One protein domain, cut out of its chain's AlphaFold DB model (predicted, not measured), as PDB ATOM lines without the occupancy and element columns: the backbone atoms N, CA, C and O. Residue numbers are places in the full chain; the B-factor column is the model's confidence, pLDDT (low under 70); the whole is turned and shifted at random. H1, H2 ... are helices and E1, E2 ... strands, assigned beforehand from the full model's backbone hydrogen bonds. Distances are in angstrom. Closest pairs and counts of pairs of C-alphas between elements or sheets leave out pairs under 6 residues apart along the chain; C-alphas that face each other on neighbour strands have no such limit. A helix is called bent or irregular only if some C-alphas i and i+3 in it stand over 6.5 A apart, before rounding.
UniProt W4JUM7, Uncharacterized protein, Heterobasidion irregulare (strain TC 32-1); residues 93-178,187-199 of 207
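What this domain is: This is residues 93 to 178 and 187 to 199 of the 207 residues of an uncharacterized protein of Heterobasidion irregulare (strain TC 32-1) (UniProt W4JUM7). Picture a small parallel sheet of three short strands, E1, E2 and E4, with helices H1 and H2 side by side off one of its faces and its other face bare. Past the ends of these strands the chain turns into a second, smaller sheet, E3 with E5, at one end of the longest axis, while residues 93 to 105, with no named element, run past H1 on its side away from H2. The printed part has 99 residues, with two named helices and five named strands in the order E1 H1 E2 E3 H2 E4 E5. The larger sheet has the order E1 E2 E4, all parallel; the class is mixed, with 40 residues, under half of the printed ones, in named elements. The whole is compact, with a radius of gyration of the C-alphas of 13.7 A, and spans 38 by 28 by 22 A.

How they stand to each other: Begin at inner strand E2, residues 133 to 137. On one side is edge strand E1, residues 106 to 110, parallel at 5 degrees, with N 107 and O 133 within hydrogen-bond range at 2.9 A. On the other side is edge strand E4, residues 170 to 174, parallel at 2 degrees, with N 136 and O 172 at 2.8 A. H1, residues 120 to 126, is not on this sheet, and neither is H2, residues 154 to 164. E1, H1 and E2 form a strand-helix-strand unit, two parallel neighbour strands with a helix between them in the chain, and its crossover is right-handed. H1 and H2 only just touch, with 3 pairs of C-alphas within 8 A; the closest are those of Val 125 and Glu 164, 6.4 A apart, and the helices run the same way at a shallow tilt of 14 degrees. In both, every O i to N i+4 pair is within hydrogen-bond range. E2 runs on into E3, residues 140 to 143, at 63 degrees. Beside E3 look for E5, residues 189 to 191, parallel at 40 degrees, with N 143 and O 190 at 2.8 A. Residues 113 to 114 also pair with residues 140 to 141 of E3, parallel.

Where its parts are: Find C-alpha 106 at (50.210, 8.399, 51.260); E1 runs 13.5 A from there, E2 13.1 A and E4 13.2 A. H2 begins at C-alpha 154, (34.002, -3.989, 48.016), and measures 15.1 A; H1 measures 9.9 A and E3 9.5 A. E5, 6.5 A long, ends at C-alpha 191, (38.011, -15.528, 39.549).

The domain as a whole: The C-alphas farthest apart are those of Ala 103 and Leu 147, 40.7 A. Residues 179 to 186 are not printed; C-alphas 178 and 187 stand 12.5 A apart across the cut. Of the links printed whole, none is long. The model's pLDDT is under 70 at residues 93 to 94, 176 to 178 and 187 to 199.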
ATOM      1  N   ARG A  93      52.331 -14.651  45.443       64.25
ATOM      2  CA  ARG A  93      51.838 -14.418  46.810       64.25
ATOM      3  C   ARG A  93      52.406 -13.132  47.396       64.25
ATOM      4  O   ARG A  93      53.296 -13.190  48.236       64.25
ATOM      5  N   VAL A  94      51.980 -11.964  46.918       68.44
ATOM      6  CA  VAL A  94      52.357 -10.703  47.575       68.44
ATOM      7  C   VAL A  94      51.660 -10.620  48.912       68.44
ATOM      8  O   VAL A  94      50.447 -10.508  48.950       68.44
ATOM      9  N   ASN A  95      52.444 -10.658  49.984       81.06
ATOM     10  CA  ASN A  95      51.956 -10.582  51.345       81.06
ATOM     11  C   ASN A  95      52.398  -9.261  51.991       81.06
ATOM     12  O   ASN A  95      53.592  -8.988  52.108       81.06
ATOM     13  N   PHE A  96      51.433  -8.448  52.416       84.38
ATOM     14  CA  PHE A  96      51.674  -7.172  53.091       84.38
ATOM     15  C   PHE A  96      51.763  -7.307  54.624       84.38
ATOM     16  O   PHE A  96      51.952  -6.308  55.321       84.38
ATOM     17  N   SER A  97      51.632  -8.516  55.184       85.31
ATOM     18  CA  SER A  97      51.554  -8.728  56.633       85.31
ATOM     19  C   SER A  97      52.804  -8.247  57.373       85.31
ATOM     20  O   SER A  97      52.665  -7.634  58.432       85.31
ATOM     21  N   GLU A  98      53.990  -8.450  56.796       80.88
ATOM     22  CA  GLU A  98      55.293  -8.119  57.393       80.88
ATOM     23  C   GLU A  98      55.740  -6.668  57.146       80.88
ATOM     24  O   GLU A  98      56.777  -6.241  57.650       80.88
ATOM     25  N   LEU A  99      54.973  -5.894  56.376       80.50
ATOM     26  CA  LEU A  99      55.330  -4.524  56.028       80.50
ATOM     27  C   LEU A  99      54.944  -3.541  57.136       80.50
ATOM     28  O   LEU A  99      53.782  -3.465  57.537       80.50
ATOM     29  N   ASP A 100      55.908  -2.745  57.591       80.06
ATOM     30  CA  ASP A 100      55.702  -1.745  58.638       80.06
ATOM     31  C   ASP A 100      56.223  -0.373  58.198       80.06
ATOM     32  O   ASP A 100      57.420  -0.191  57.958       80.06
ATOM     33  N   PHE A 101      55.308   0.594  58.085       82.19
ATOM     34  CA  PHE A 101      55.607   1.975  57.710       82.19
ATOM     35  C   PHE A 101      54.976   2.932  58.723       82.19
ATOM     36  O   PHE A 101      53.954   3.558  58.441       82.19
ATOM     37  N   PRO A 102      55.596   3.128  59.899       85.06
ATOM     38  CA  PRO A 102      54.974   3.835  61.022       85.06
ATOM     39  C   PRO A 102      54.621   5.308  60.747       85.06
ATOM     40  O   PRO A 102      53.934   5.924  61.555       85.06
ATOM     41  N   ALA A 103      55.080   5.885  59.632       83.75
ATOM     42  CA  ALA A 103      54.777   7.252  59.205       83.75
ATOM     43  C   ALA A 103      54.065   7.327  57.836       83.75
ATOM     44  O   ALA A 103      54.039   8.393  57.219       83.75
ATOM     45  N   LEU A 104      53.506   6.219  57.332       85.81
ATOM     46  CA  LEU A 104      52.879   6.172  56.010       85.81
ATOM     47  C   LEU A 104      51.676   7.114  55.940       85.81
ATOM     48  O   LEU A 104      50.645   6.858  56.561       85.81
ATOM     49  N   ALA A 105      51.814   8.189  55.165       90.88
ATOM     50  CA  ALA A 105      50.773   9.198  54.983       90.88
ATOM     51  C   ALA A 105      50.083   9.139  53.613       90.88
ATOM     52  O   ALA A 105      48.968   9.637  53.466       90.88
ATOM     53  N   PHE A 106      50.722   8.525  52.620       90.12
ATOM     54  CA  PHE A 106      50.210   8.399  51.260       90.12
ATOM     55  C   PHE A 106      50.447   6.975  50.765       90.12
ATOM     56  O   PHE A 106      51.572   6.483  50.830       90.12
ATOM     57  N   LEU A 107      49.401   6.336  50.245       87.19
ATOM     58  CA  LEU A 107      49.477   5.018  49.629       87.19
ATOM     59  C   LEU A 107      48.773   5.040  48.274       87.19
ATOM     60  O   LEU A 107      47.624   5.465  48.169       87.19
ATOM     61  N   SER A 108      49.453   4.544  47.243       86.38
ATOM     62  CA  SER A 108      48.880   4.341  45.915       86.38
ATOM     63  C   SER A 108      49.138   2.912  45.477       86.38
ATOM     64  O   SER A 108      50.289   2.529  45.288       86.38
ATOM     65  N   LEU A 109      48.071   2.141  45.308       83.38
ATOM     66  CA  LEU A 109      48.103   0.771  44.821       83.38
ATOM     67  C   LEU A 109      47.503   0.732  43.421       83.38
ATOM     68  O   LEU A 109      46.463   1.342  43.164       83.38
ATOM     69  N   GLN A 110      48.154  -0.000  42.526       81.31
ATOM     70  CA  GLN A 110      47.672  -0.225  41.171       81.31
ATOM     71  C   GLN A 110      47.702  -1.719  40.854       81.31
ATOM     72  O   GLN A 110      48.702  -2.369  41.158       81.31
ATOM     73  N   MET A 111      46.602  -2.241  40.297       77.50
ATOM     74  CA  MET A 111      46.433  -3.651  39.902       77.50
ATOM     75  C   MET A 111      46.790  -4.649  41.011       77.50
ATOM     76  O   MET A 111      47.366  -5.711  40.787       77.50
ATOM     77  N   ILE A 112      46.445  -4.286  42.248       81.12
ATOM     78  CA  ILE A 112      46.591  -5.160  43.411       81.12
ATOM     79  C   ILE A 112      45.297  -5.932  43.637       81.12
ATOM     80  O   ILE A 112      44.205  -5.351  43.625       81.12
ATOM     81  N   LEU A 113      45.440  -7.228  43.900       84.19
ATOM     82  CA  LEU A 113      44.354  -8.076  44.362       84.19
ATOM     83  C   LEU A 113      44.239  -8.069  45.874       84.19
ATOM     84  O   LEU A 113      45.213  -8.247  46.597       84.19
ATOM     85  N   PHE A 114      43.007  -7.914  46.330       88.75
ATOM     86  CA  PHE A 114      42.611  -7.996  47.718       88.75
ATOM     87  C   PHE A 114      42.063  -9.396  47.987       88.75
ATOM     88  O   PHE A 114      41.105  -9.834  47.346       88.75
ATOM     89  N   ASN A 115      42.686 -10.098  48.929       86.69
ATOM     90  CA  ASN A 115      42.246 -11.389  49.456       86.69
ATOM     91  C   ASN A 115      42.904 -11.655  50.823       86.69
ATOM     92  O   ASN A 115      43.719 -10.859  51.295       86.69
ATOM     93  N   GLU A 116      42.560 -12.780  51.444       85.12
ATOM     94  CA  GLU A 116      43.108 -13.172  52.748       85.12
ATOM     95  C   GLU A 116      44.617 -13.446  52.699       85.12
ATOM     96  O   GLU A 116      45.316 -13.152  53.659       85.12
ATOM     97  N   GLU A 117      45.140 -13.953  51.578       83.56
ATOM     98  CA  GLU A 117      46.568 -14.274  51.430       83.56
ATOM     99  C   GLU A 117      47.456 -13.027  51.309       83.56
ATOM    100  O   GLU A 117      48.624 -13.040  51.701       83.56
ATOM    101  N   THR A 118      46.920 -11.948  50.738       83.31
ATOM    102  CA  THR A 118      47.684 -10.733  50.438       83.31
ATOM    103  C   THR A 118      47.749  -9.768  51.613       83.31
ATOM    104  O   THR A 118      48.672  -8.956  51.686       83.31
ATOM    105  N   HIS A 119      46.793  -9.844  52.545       90.12
ATOM    106  CA  HIS A 119      46.695  -8.978  53.725       90.12
ATOM    107  C   HIS A 119      46.696  -7.466  53.420       90.12
ATOM    108  O   HIS A 119      46.984  -6.649  54.296       90.12
ATOM    109  N   VAL A 120      46.349  -7.060  52.192       91.31
ATOM    110  CA  VAL A 120      46.379  -5.650  51.759       91.31
ATOM    111  C   VAL A 120      45.420  -4.796  52.586       91.31
ATOM    112  O   VAL A 120      45.780  -3.706  53.026       91.31
ATOM    113  N   SER A 121      44.207  -5.295  52.839       93.75
ATOM    114  CA  SER A 121      43.216  -4.588  53.656       93.75
ATOM    115  C   SER A 121      43.715  -4.354  55.080       93.75
ATOM    116  O   SER A 121      43.565  -3.257  55.612       93.75
ATOM    117  N   ASP A 122      44.346  -5.363  55.684       94.75
ATOM    118  CA  ASP A 122      44.862  -5.272  57.052       94.75
ATOM    119  C   ASP A 122      46.065  -4.338  57.129       94.75
ATOM    120  O   ASP A 122      46.198  -3.566  58.076       94.75
ATOM    121  N   PHE A 123      46.917  -4.361  56.106       93.88
ATOM    122  CA  PHE A 123      48.018  -3.422  55.962       93.88
ATOM    123  C   PHE A 123      47.530  -1.972  55.869       93.88
ATOM    124  O   PHE A 123      48.061  -1.110  56.564       93.88
ATOM    125  N   ILE A 124      46.500  -1.690  55.066       95.62
ATOM    126  CA  ILE A 124      45.912  -0.345  54.968       95.62
ATOM    127  C   ILE A 124      45.381   0.103  56.337       95.62
ATOM    128  O   ILE A 124      45.734   1.180  56.818       95.62
ATOM    129  N   VAL A 125      44.595  -0.750  56.998       96.75
ATOM    130  CA  VAL A 125      43.982  -0.467  58.305       96.75
ATOM    131  C   VAL A 125      45.015  -0.270  59.415       96.75
ATOM    132  O   VAL A 125      44.833   0.579  60.286       96.75
ATOM    133  N   ARG A 126      46.149  -0.978  59.375       95.81
ATOM    134  CA  ARG A 126      47.258  -0.788  60.326       95.81
ATOM    135  C   ARG A 126      47.755   0.661  60.376       95.81
ATOM    136  O   ARG A 126      48.175   1.125  61.431       95.81
ATOM    137  N   HIS A 127      47.650   1.386  59.264       95.56
ATOM    138  CA  HIS A 127      48.070   2.781  59.134       95.56
ATOM    139  C   HIS A 127      46.936   3.777  59.401       95.56
ATOM    140  O   HIS A 127      47.028   4.940  59.010       95.56
ATOM    141  N   LYS A 128      45.873   3.360  60.095       96.88
ATOM    142  CA  LYS A 128      44.685   4.183  60.351       96.88
ATOM    143  C   LYS A 128      44.940   5.578  60.928       96.88
ATOM    144  O   LYS A 128      44.190   6.499  60.626       96.88
ATOM    145  N   LEU A 129      45.989   5.745  61.736       97.31
ATOM    146  CA  LEU A 129      46.330   7.026  62.372       97.31
ATOM    147  C   LEU A 129      47.226   7.924  61.511       97.31
ATOM    148  O   LEU A 129      47.382   9.104  61.819       97.31
ATOM    149  N   THR A 130      47.852   7.386  60.465       95.69
ATOM    150  CA  THR A 130      48.863   8.111  59.683       95.69
ATOM    151  C   THR A 130      48.456   8.310  58.235       95.69
ATOM    152  O   THR A 130      48.816   9.336  57.658       95.69
ATOM    153  N   LEU A 131      47.698   7.375  57.656       95.56
ATOM    154  CA  LEU A 131      47.346   7.362  56.245       95.56
ATOM    155  C   LEU A 131      46.318   8.450  55.923       95.56
ATOM    156  O   LEU A 131      45.154   8.348  56.292       95.56
ATOM    157  N   LYS A 132      46.752   9.480  55.192       95.00
ATOM    158  CA  LYS A 132      45.932  10.640  54.807       95.00
ATOM    159  C   LYS A 132      45.359  10.531  53.404       95.00
ATOM    160  O   LYS A 132      44.296  11.093  53.147       95.00
ATOM    161  N   SER A 133      46.051   9.830  52.507       92.50
ATOM    162  CA  SER A 133      45.623   9.651  51.120       92.50
ATOM    163  C   SER A 133      45.764   8.203  50.675       92.50
ATOM    164  O   SER A 133      46.840   7.618  50.811       92.50
ATOM    165  N   LEU A 134      44.695   7.657  50.100       93.44
ATOM    166  CA  LEU A 134      44.637   6.312  49.540       93.44
ATOM    167  C   LEU A 134      44.169   6.373  48.085       93.44
ATOM    168  O   LEU A 134      43.088   6.877  47.788       93.44
ATOM    169  N   HIS A 135      44.980   5.834  47.180       90.50
ATOM    170  CA  HIS A 135      44.675   5.742  45.757       90.50
ATOM    171  C   HIS A 135      44.677   4.279  45.331       90.50
ATOM    172  O   HIS A 135      45.683   3.592  45.480       90.50
ATOM    173  N   LEU A 136      43.554   3.798  44.810       89.38
ATOM    174  CA  LEU A 136      43.379   2.426  44.347       89.38
ATOM    175  C   LEU A 136      43.037   2.458  42.862       89.38
ATOM    176  O   LEU A 136      41.971   2.928  42.478       89.38
ATOM    177  N   THR A 137      43.949   1.980  42.026       85.00
ATOM    178  CA  THR A 137      43.829   2.066  40.567       85.00
ATOM    179  C   THR A 137      43.766   0.667  39.985       85.00
ATOM    180  O   THR A 137      44.712  -0.101  40.096       85.00
ATOM    181  N   GLN A 138      42.648   0.303  39.367       83.25
ATOM    182  CA  GLN A 138      42.440  -1.029  38.790       83.25
ATOM    183  C   GLN A 138      42.657  -2.166  39.808       83.25
ATOM    184  O   GLN A 138      43.163  -3.226  39.470       83.25
ATOM    185  N   CYS A 139      42.328  -1.939  41.080       84.44
ATOM    186  CA  CYS A 139      42.402  -2.978  42.104       84.44
ATOM    187  C   CYS A 139      41.192  -3.913  42.028       84.44
ATOM    188  O   CYS A 139      40.079  -3.499  41.689       84.44
ATOM    189  N   HIS A 140      41.408  -5.168  42.411       86.69
ATOM    190  CA  HIS A 140      40.429  -6.241  42.280       86.69
ATOM    191  C   HIS A 140      40.291  -7.021  43.586       86.69
ATOM    192  O   HIS A 140      41.218  -7.058  44.386       86.69
ATOM    193  N   ILE A 141      39.148  -7.670  43.804       86.62
ATOM    194  CA  ILE A 141      38.999  -8.658  44.881       86.62
ATOM    195  C   ILE A 141      39.060 -10.051  44.259       86.62
ATOM    196  O   ILE A 141      38.374 -10.316  43.265       86.62
ATOM    197  N   ALA A 142      39.868 -10.936  44.842       84.44
ATOM    198  CA  ALA A 142      39.933 -12.316  44.386       84.44
ATOM    199  C   ALA A 142      38.702 -13.111  44.848       84.44
ATOM    200  O   ALA A 142      38.269 -13.020  45.997       84.44
ATOM    201  N   SER A 143      38.160 -13.926  43.947       82.50
ATOM    202  CA  SER A 143      37.089 -14.881  44.217       82.50
ATOM    203  C   SER A 143      37.586 -16.283  43.876       82.50
ATOM    204  O   SER A 143      37.872 -16.579  42.719       82.50
ATOM    205  N   TYR A 144      37.694 -17.142  44.888       77.88
ATOM    206  CA  TYR A 144      38.178 -18.521  44.736       77.88
ATOM    207  C   TYR A 144      37.104 -19.485  44.212       77.88
ATOM    208  O   TYR A 144      37.417 -20.579  43.762       77.88
ATOM    209  N   SER A 145      35.831 -19.088  44.260       77.06
ATOM    210  CA  SER A 145      34.707 -19.897  43.797       77.06
ATOM    211  C   SER A 145      33.689 -19.019  43.083       77.06
ATOM    212  O   SER A 145      33.191 -18.040  43.637       77.06
ATOM    213  N   VAL A 146      33.344 -19.398  41.850       74.31
ATOM    214  CA  VAL A 146      32.280 -18.739  41.073       74.31
ATOM    215  C   VAL A 146      30.921 -18.886  41.768       74.31
ATOM    216  O   VAL A 146      30.074 -18.007  41.648       74.31
ATOM    217  N   LEU A 147      30.716 -19.985  42.502       76.56
ATOM    218  CA  LEU A 147      29.445 -20.299  43.160       76.56
ATOM    219  C   LEU A 147      29.289 -19.590  44.505       76.56
ATOM    220  O   LEU A 147      28.189 -19.165  44.844       76.56
ATOM    221  N   GLU A 148      30.374 -19.475  45.268       76.88
ATOM    222  CA  GLU A 148      30.341 -18.898  46.619       76.88
ATOM    223  C   GLU A 148      30.619 -17.388  46.612       76.88
ATOM    224  O   GLU A 148      30.266 -16.688  47.559       76.88
ATOM    225  N   GLY A 149      31.189 -16.869  45.520       75.19
ATOM    226  CA  GLY A 149      31.608 -15.478  45.422       75.19
ATOM    227  C   GLY A 149      32.898 -15.210  46.205       75.19
ATOM    228  O   GLY A 149      33.599 -16.136  46.617       75.19
ATOM    229  N   PRO A 150      33.307 -13.941  46.338       80.88
ATOM    230  CA  PRO A 150      34.452 -13.587  47.162       80.88
ATOM    231  C   PRO A 150      34.068 -13.599  48.655       80.88
ATOM    232  O   PRO A 150      32.951 -13.205  48.999       80.88
ATOM    233  N   PRO A 151      34.997 -13.970  49.555       80.25
ATOM    234  CA  PRO A 151      34.746 -13.953  51.001       80.25
ATOM    235  C   PRO A 151      34.442 -12.542  51.527       80.25
ATOM    236  O   PRO A 151      33.740 -12.383  52.524       80.25
ATOM    237  N   GLN A 152      34.935 -11.515  50.832       83.50
ATOM    238  CA  GLN A 152      34.670 -10.114  51.124       83.50
ATOM    239  C   GLN A 152      34.277  -9.376  49.847       83.50
ATOM    240  O   GLN A 152      34.844  -9.611  48.786       83.50
ATOM    241  N   VAL A 153      33.326  -8.450  49.936       88.81
ATOM    242  CA  VAL A 153      32.936  -7.583  48.810       88.81
ATOM    243  C   VAL A 153      33.416  -6.151  49.027       88.81
ATOM    244  O   VAL A 153      33.631  -5.719  50.162       88.81
ATOM    245  N   TRP A 154      33.537  -5.379  47.944       89.38
ATOM    246  CA  TRP A 154      34.002  -3.989  48.016       89.38
ATOM    247  C   TRP A 154      33.185  -3.136  48.986       89.38
ATOM    248  O   TRP A 154      33.762  -2.351  49.726       89.38
ATOM    249  N   SER A 155      31.861  -3.323  49.050       88.00
ATOM    250  CA  SER A 155      31.010  -2.573  49.984       88.00
ATOM    251  C   SER A 155      31.415  -2.779  51.445       88.00
ATOM    252  O   SER A 155      31.521  -1.807  52.183       88.00
ATOM    253  N   GLN A 156      31.712  -4.015  51.853       91.19
ATOM    254  CA  GLN A 156      32.190  -4.319  53.205       91.19
ATOM    255  C   GLN A 156      33.563  -3.696  53.468       91.19
ATOM    256  O   GLN A 156      33.827  -3.218  54.568       91.19
ATOM    257  N   MET A 157      34.438  -3.685  52.462       91.75
ATOM    258  CA  MET A 157      35.769  -3.092  52.572       91.75
ATOM    259  C   MET A 157      35.714  -1.571  52.704       91.75
ATOM    260  O   MET A 157      36.423  -1.001  53.527       91.75
ATOM    261  N   TRP A 158      34.825  -0.920  51.954       92.81
ATOM    262  CA  TRP A 158      34.579   0.514  52.071       92.81
ATOM    263  C   TRP A 158      33.991   0.889  53.423       92.81
ATOM    264  O   TRP A 158      34.457   1.862  54.009       92.81
ATOM    265  N   THR A 159      33.047   0.104  53.952       93.56
ATOM    266  CA  THR A 159      32.552   0.298  55.322       93.56
ATOM    267  C   THR A 159      33.694   0.196  56.327       93.56
ATOM    268  O   THR A 159      33.897   1.110  57.114       93.56
ATOM    269  N   ARG A 160      34.521  -0.853  56.229       95.00
ATOM    270  CA  ARG A 160      35.685  -1.033  57.103       95.00
ATOM    271  C   ARG A 160      36.654   0.153  57.034       95.00
ATOM    272  O   ARG A 160      37.104   0.637  58.062       95.00
ATOM    273  N   PHE A 161      36.973   0.642  55.837       95.19
ATOM    274  CA  PHE A 161      37.864   1.793  55.672       95.19
ATOM    275  C   PHE A 161      37.261   3.088  56.215       95.19
ATOM    276  O   PHE A 161      37.988   3.872  56.816       95.19
ATOM    277  N   ALA A 162      35.956   3.298  56.040       93.06
ATOM    278  CA  ALA A 162      35.262   4.450  56.603       93.06
ATOM    279  C   ALA A 162      35.248   4.423  58.140       93.06
ATOM    280  O   ALA A 162      35.401   5.470  58.763       93.06
ATOM    281  N   ASP A 163      35.098   3.237  58.733       96.44
ATOM    282  CA  ASP A 163      35.049   3.062  60.184       96.44
ATOM    283  C   ASP A 163      36.440   3.134  60.833       96.44
ATOM    284  O   ASP A 163      36.584   3.661  61.936       96.44
ATOM    285  N   GLU A 164      37.469   2.592  60.173       97.81
ATOM    286  CA  GLU A 164      38.783   2.403  60.792       97.81
ATOM    287  C   GLU A 164      39.829   3.458  60.410       97.81
ATOM    288  O   GLU A 164      40.715   3.706  61.222       97.81
ATOM    289  N   LEU A 165      39.791   4.081  59.223       97.50
ATOM    290  CA  LEU A 165      40.862   4.981  58.756       97.50
ATOM    291  C   LEU A 165      40.690   6.423  59.258       97.50
ATOM    292  O   LEU A 165      40.381   7.341  58.502       97.50
ATOM    293  N   GLU A 166      40.955   6.611  60.548       97.12
ATOM    294  CA  GLU A 166      40.763   7.861  61.299       97.12
ATOM    295  C   GLU A 166      41.450   9.098  60.677       97.12
ATOM    296  O   GLU A 166      40.932  10.211  60.775       97.12
ATOM    297  N   ALA A 167      42.612   8.928  60.039       96.56
ATOM    298  CA  ALA A 167      43.382  10.022  59.442       96.56
ATOM    299  C   ALA A 167      43.116  10.248  57.943       96.56
ATOM    300  O   ALA A 167      43.712  11.167  57.368       96.56
ATOM    301  N   LEU A 168      42.268   9.437  57.301       97.50
ATOM    302  CA  LEU A 168      42.077   9.479  55.853       97.50
ATOM    303  C   LEU A 168      41.259  10.704  55.439       97.50
ATOM    304  O   LEU A 168      40.119  10.894  55.852       97.50
ATOM    305  N   ILE A 169      41.844  11.523  54.571       96.69
ATOM    306  CA  ILE A 169      41.228  12.751  54.053       96.69
ATOM    307  C   ILE A 169      40.878  12.584  52.574       96.69
ATOM    308  O   ILE A 169      39.909  13.165  52.089       96.69
ATOM    309  N   GLN A 170      41.666  11.790  51.848       94.81
ATOM    310  CA  GLN A 170      41.527  11.620  50.412       94.81
ATOM    311  C   GLN A 170      41.479  10.139  50.040       94.81
ATOM    312  O   GLN A 170      42.403   9.379  50.324       94.81
ATOM    313  N   LEU A 171      40.405   9.749  49.356       94.38
ATOM    314  CA  LEU A 171      40.244   8.434  48.748       94.38
ATOM    315  C   LEU A 171      39.986   8.612  47.252       94.38
ATOM    316  O   LEU A 171      39.055   9.315  46.862       94.38
ATOM    317  N   SER A 172      40.798   7.962  46.425       92.56
ATOM    318  CA  SER A 172      40.597   7.885  44.980       92.56
ATOM    319  C   SER A 172      40.517   6.427  44.566       92.56
ATOM    320  O   SER A 172      41.415   5.648  44.881       92.56
ATOM    321  N   VAL A 173      39.460   6.064  43.846       90.62
ATOM    322  CA  VAL A 173      39.292   4.722  43.290       90.62
ATOM    323  C   VAL A 173      39.057   4.855  41.797       90.62
ATOM    324  O   VAL A 173      38.057   5.427  41.368       90.62
ATOM    325  N   GLU A 174      39.985   4.333  41.009       86.56
ATOM    326  CA  GLU A 174      39.906   4.331  39.555       86.56
ATOM    327  C   GLU A 174      39.651   2.900  39.073       86.56
ATOM    328  O   GLU A 174      40.464   2.010  39.334       86.56
ATOM    329  N   PRO A 175      38.526   2.627  38.392       79.00
ATOM    330  CA  PRO A 175      38.262   1.296  37.869       79.00
ATOM    331  C   PRO A 175      39.215   0.961  36.714       79.00
ATOM    332  O   PRO A 175      39.621   1.833  35.944       79.00
ATOM    333  N   GLY A 176      39.517  -0.331  36.551       68.69
ATOM    334  CA  GLY A 176      40.188  -0.845  35.358       68.69
ATOM    335  C   GLY A 176      39.451  -0.428  34.091       68.69
ATOM    336  O   GLY A 176      38.292  -0.793  33.899       68.69
ATOM    337  N   HIS A 177      40.108   0.336  33.214       60.41
ATOM    338  CA  HIS A 177      39.615   0.563  31.856       60.41
ATOM    339  C   HIS A 177      39.857  -0.704  31.047       60.41
ATOM    340  O   HIS A 177      40.864  -0.853  30.358       60.41
ATOM    341  N   ASN A 178      38.925  -1.647  31.144       54.75
ATOM    342  CA  ASN A 178      38.921  -2.785  30.250       54.75
ATOM    343  C   ASN A 178      38.389  -2.297  28.897       54.75
ATOM    344  O   ASN A 178      37.182  -2.206  28.686       54.75
ATOM    345  N   SER A 187      31.639  -4.315  39.581       50.91
ATOM    346  CA  SER A 187      31.989  -5.556  40.250       50.91
ATOM    347  C   SER A 187      33.296  -6.100  39.673       50.91
ATOM    348  O   SER A 187      33.305  -7.048  38.891       50.91
ATOM    349  N   SER A 188      34.402  -5.459  40.044       65.19
ATOM    350  CA  SER A 188      35.770  -5.786  39.630       65.19
ATOM    351  C   SER A 188      36.301  -7.032  40.363       65.19
ATOM    352  O   SER A 188      37.308  -6.956  41.067       65.19
ATOM    353  N   TYR A 189      35.608  -8.168  40.254       67.06
ATOM    354  CA  TYR A 189      36.073  -9.443  40.811       67.06
ATOM    355  C   TYR A 189      36.913 -10.204  39.796       67.06
ATOM    356  O   TYR A 189      36.644 -10.174  38.594       67.06
ATOM    357  N   VAL A 190      37.911 -10.911  40.308       64.81
ATOM    358  CA  VAL A 190      38.777 -11.785  39.525       64.81
ATOM    359  C   VAL A 190      38.613 -13.206  40.049       64.81
ATOM    360  O   VAL A 190      38.837 -13.456  41.234       64.81
ATOM    361  N   HIS A 191      38.200 -14.128  39.179       66.94
ATOM    362  CA  HIS A 191      38.011 -15.528  39.549       66.94
ATOM    363  C   HIS A 191      39.320 -16.308  39.454       66.94
ATOM    364  O   HIS A 191      40.043 -16.225  38.456       66.94
ATOM    365  N   LEU A 192      39.596 -17.083  40.496       64.94
ATOM    366  CA  LEU A 192      40.743 -17.971  40.601       64.94
ATOM    367  C   LEU A 192      40.293 -19.423  40.446       64.94
ATOM    368  O   LEU A 192      39.221 -19.784  40.922       64.94
ATOM    369  N   ASP A 193      41.096 -20.248  39.773       68.12
ATOM    370  CA  ASP A 193      40.936 -21.705  39.813       68.12
ATOM    371  C   ASP A 193      41.509 -22.301  41.114       68.12
ATOM    372  O   ASP A 193      42.201 -21.623  41.876       68.12
ATOM    373  N   ASP A 194      41.295 -23.604  41.327       59.62
ATOM    374  CA  ASP A 194      41.804 -24.365  42.484       59.62
ATOM    375  C   ASP A 194      43.346 -24.360  42.620       59.62
ATOM    376  O   ASP A 194      43.905 -24.900  43.578       59.62
ATOM    377  N   LYS A 195      44.066 -23.805  41.640       63.50
ATOM    378  CA  LYS A 195      45.527 -23.649  41.612       63.50
ATOM    379  C   LYS A 195      45.950 -22.178  41.656       63.50
ATOM    380  O   LYS A 195      47.100 -21.888  41.313       63.50
ATOM    381  N   ASN A 196      45.057 -21.270  42.053       55.94
ATOM    382  CA  ASN A 196      45.258 -19.823  42.055       55.94
ATOM    383  C   ASN A 196      45.700 -19.296  40.677       55.94
ATOM    384  O   ASN A 196      46.620 -18.493  40.563       55.94
ATOM    385  N   ARG A 197      45.089 -19.766  39.588       59.47
ATOM    386  CA  ARG A 197      45.287 -19.210  38.243       59.47
ATOM    387  C   ARG A 197      44.069 -18.400  37.836       59.47
ATOM    388  O   ARG A 197      42.941 -18.785  38.121       59.47
ATOM    389  N   LEU A 198      44.314 -17.304  37.120       53.88
ATOM    390  CA  LEU A 198      43.267 -16.465  36.545       53.88
ATOM    391  C   LEU A 198      42.368 -17.310  35.635       53.88
ATOM    392  O   LEU A 198      42.813 -17.777  34.584       53.88
ATOM    393  N   LEU A 199      41.100 -17.460  36.013       48.94
ATOM    394  CA  LEU A 199      40.057 -17.882  35.092       48.94
ATOM    395  C   LEU A 199      39.622 -16.637  34.325       48.94
ATOM    396  O   LEU A 199      38.928 -15.775  34.860       48.94
TER     397      LEU A 199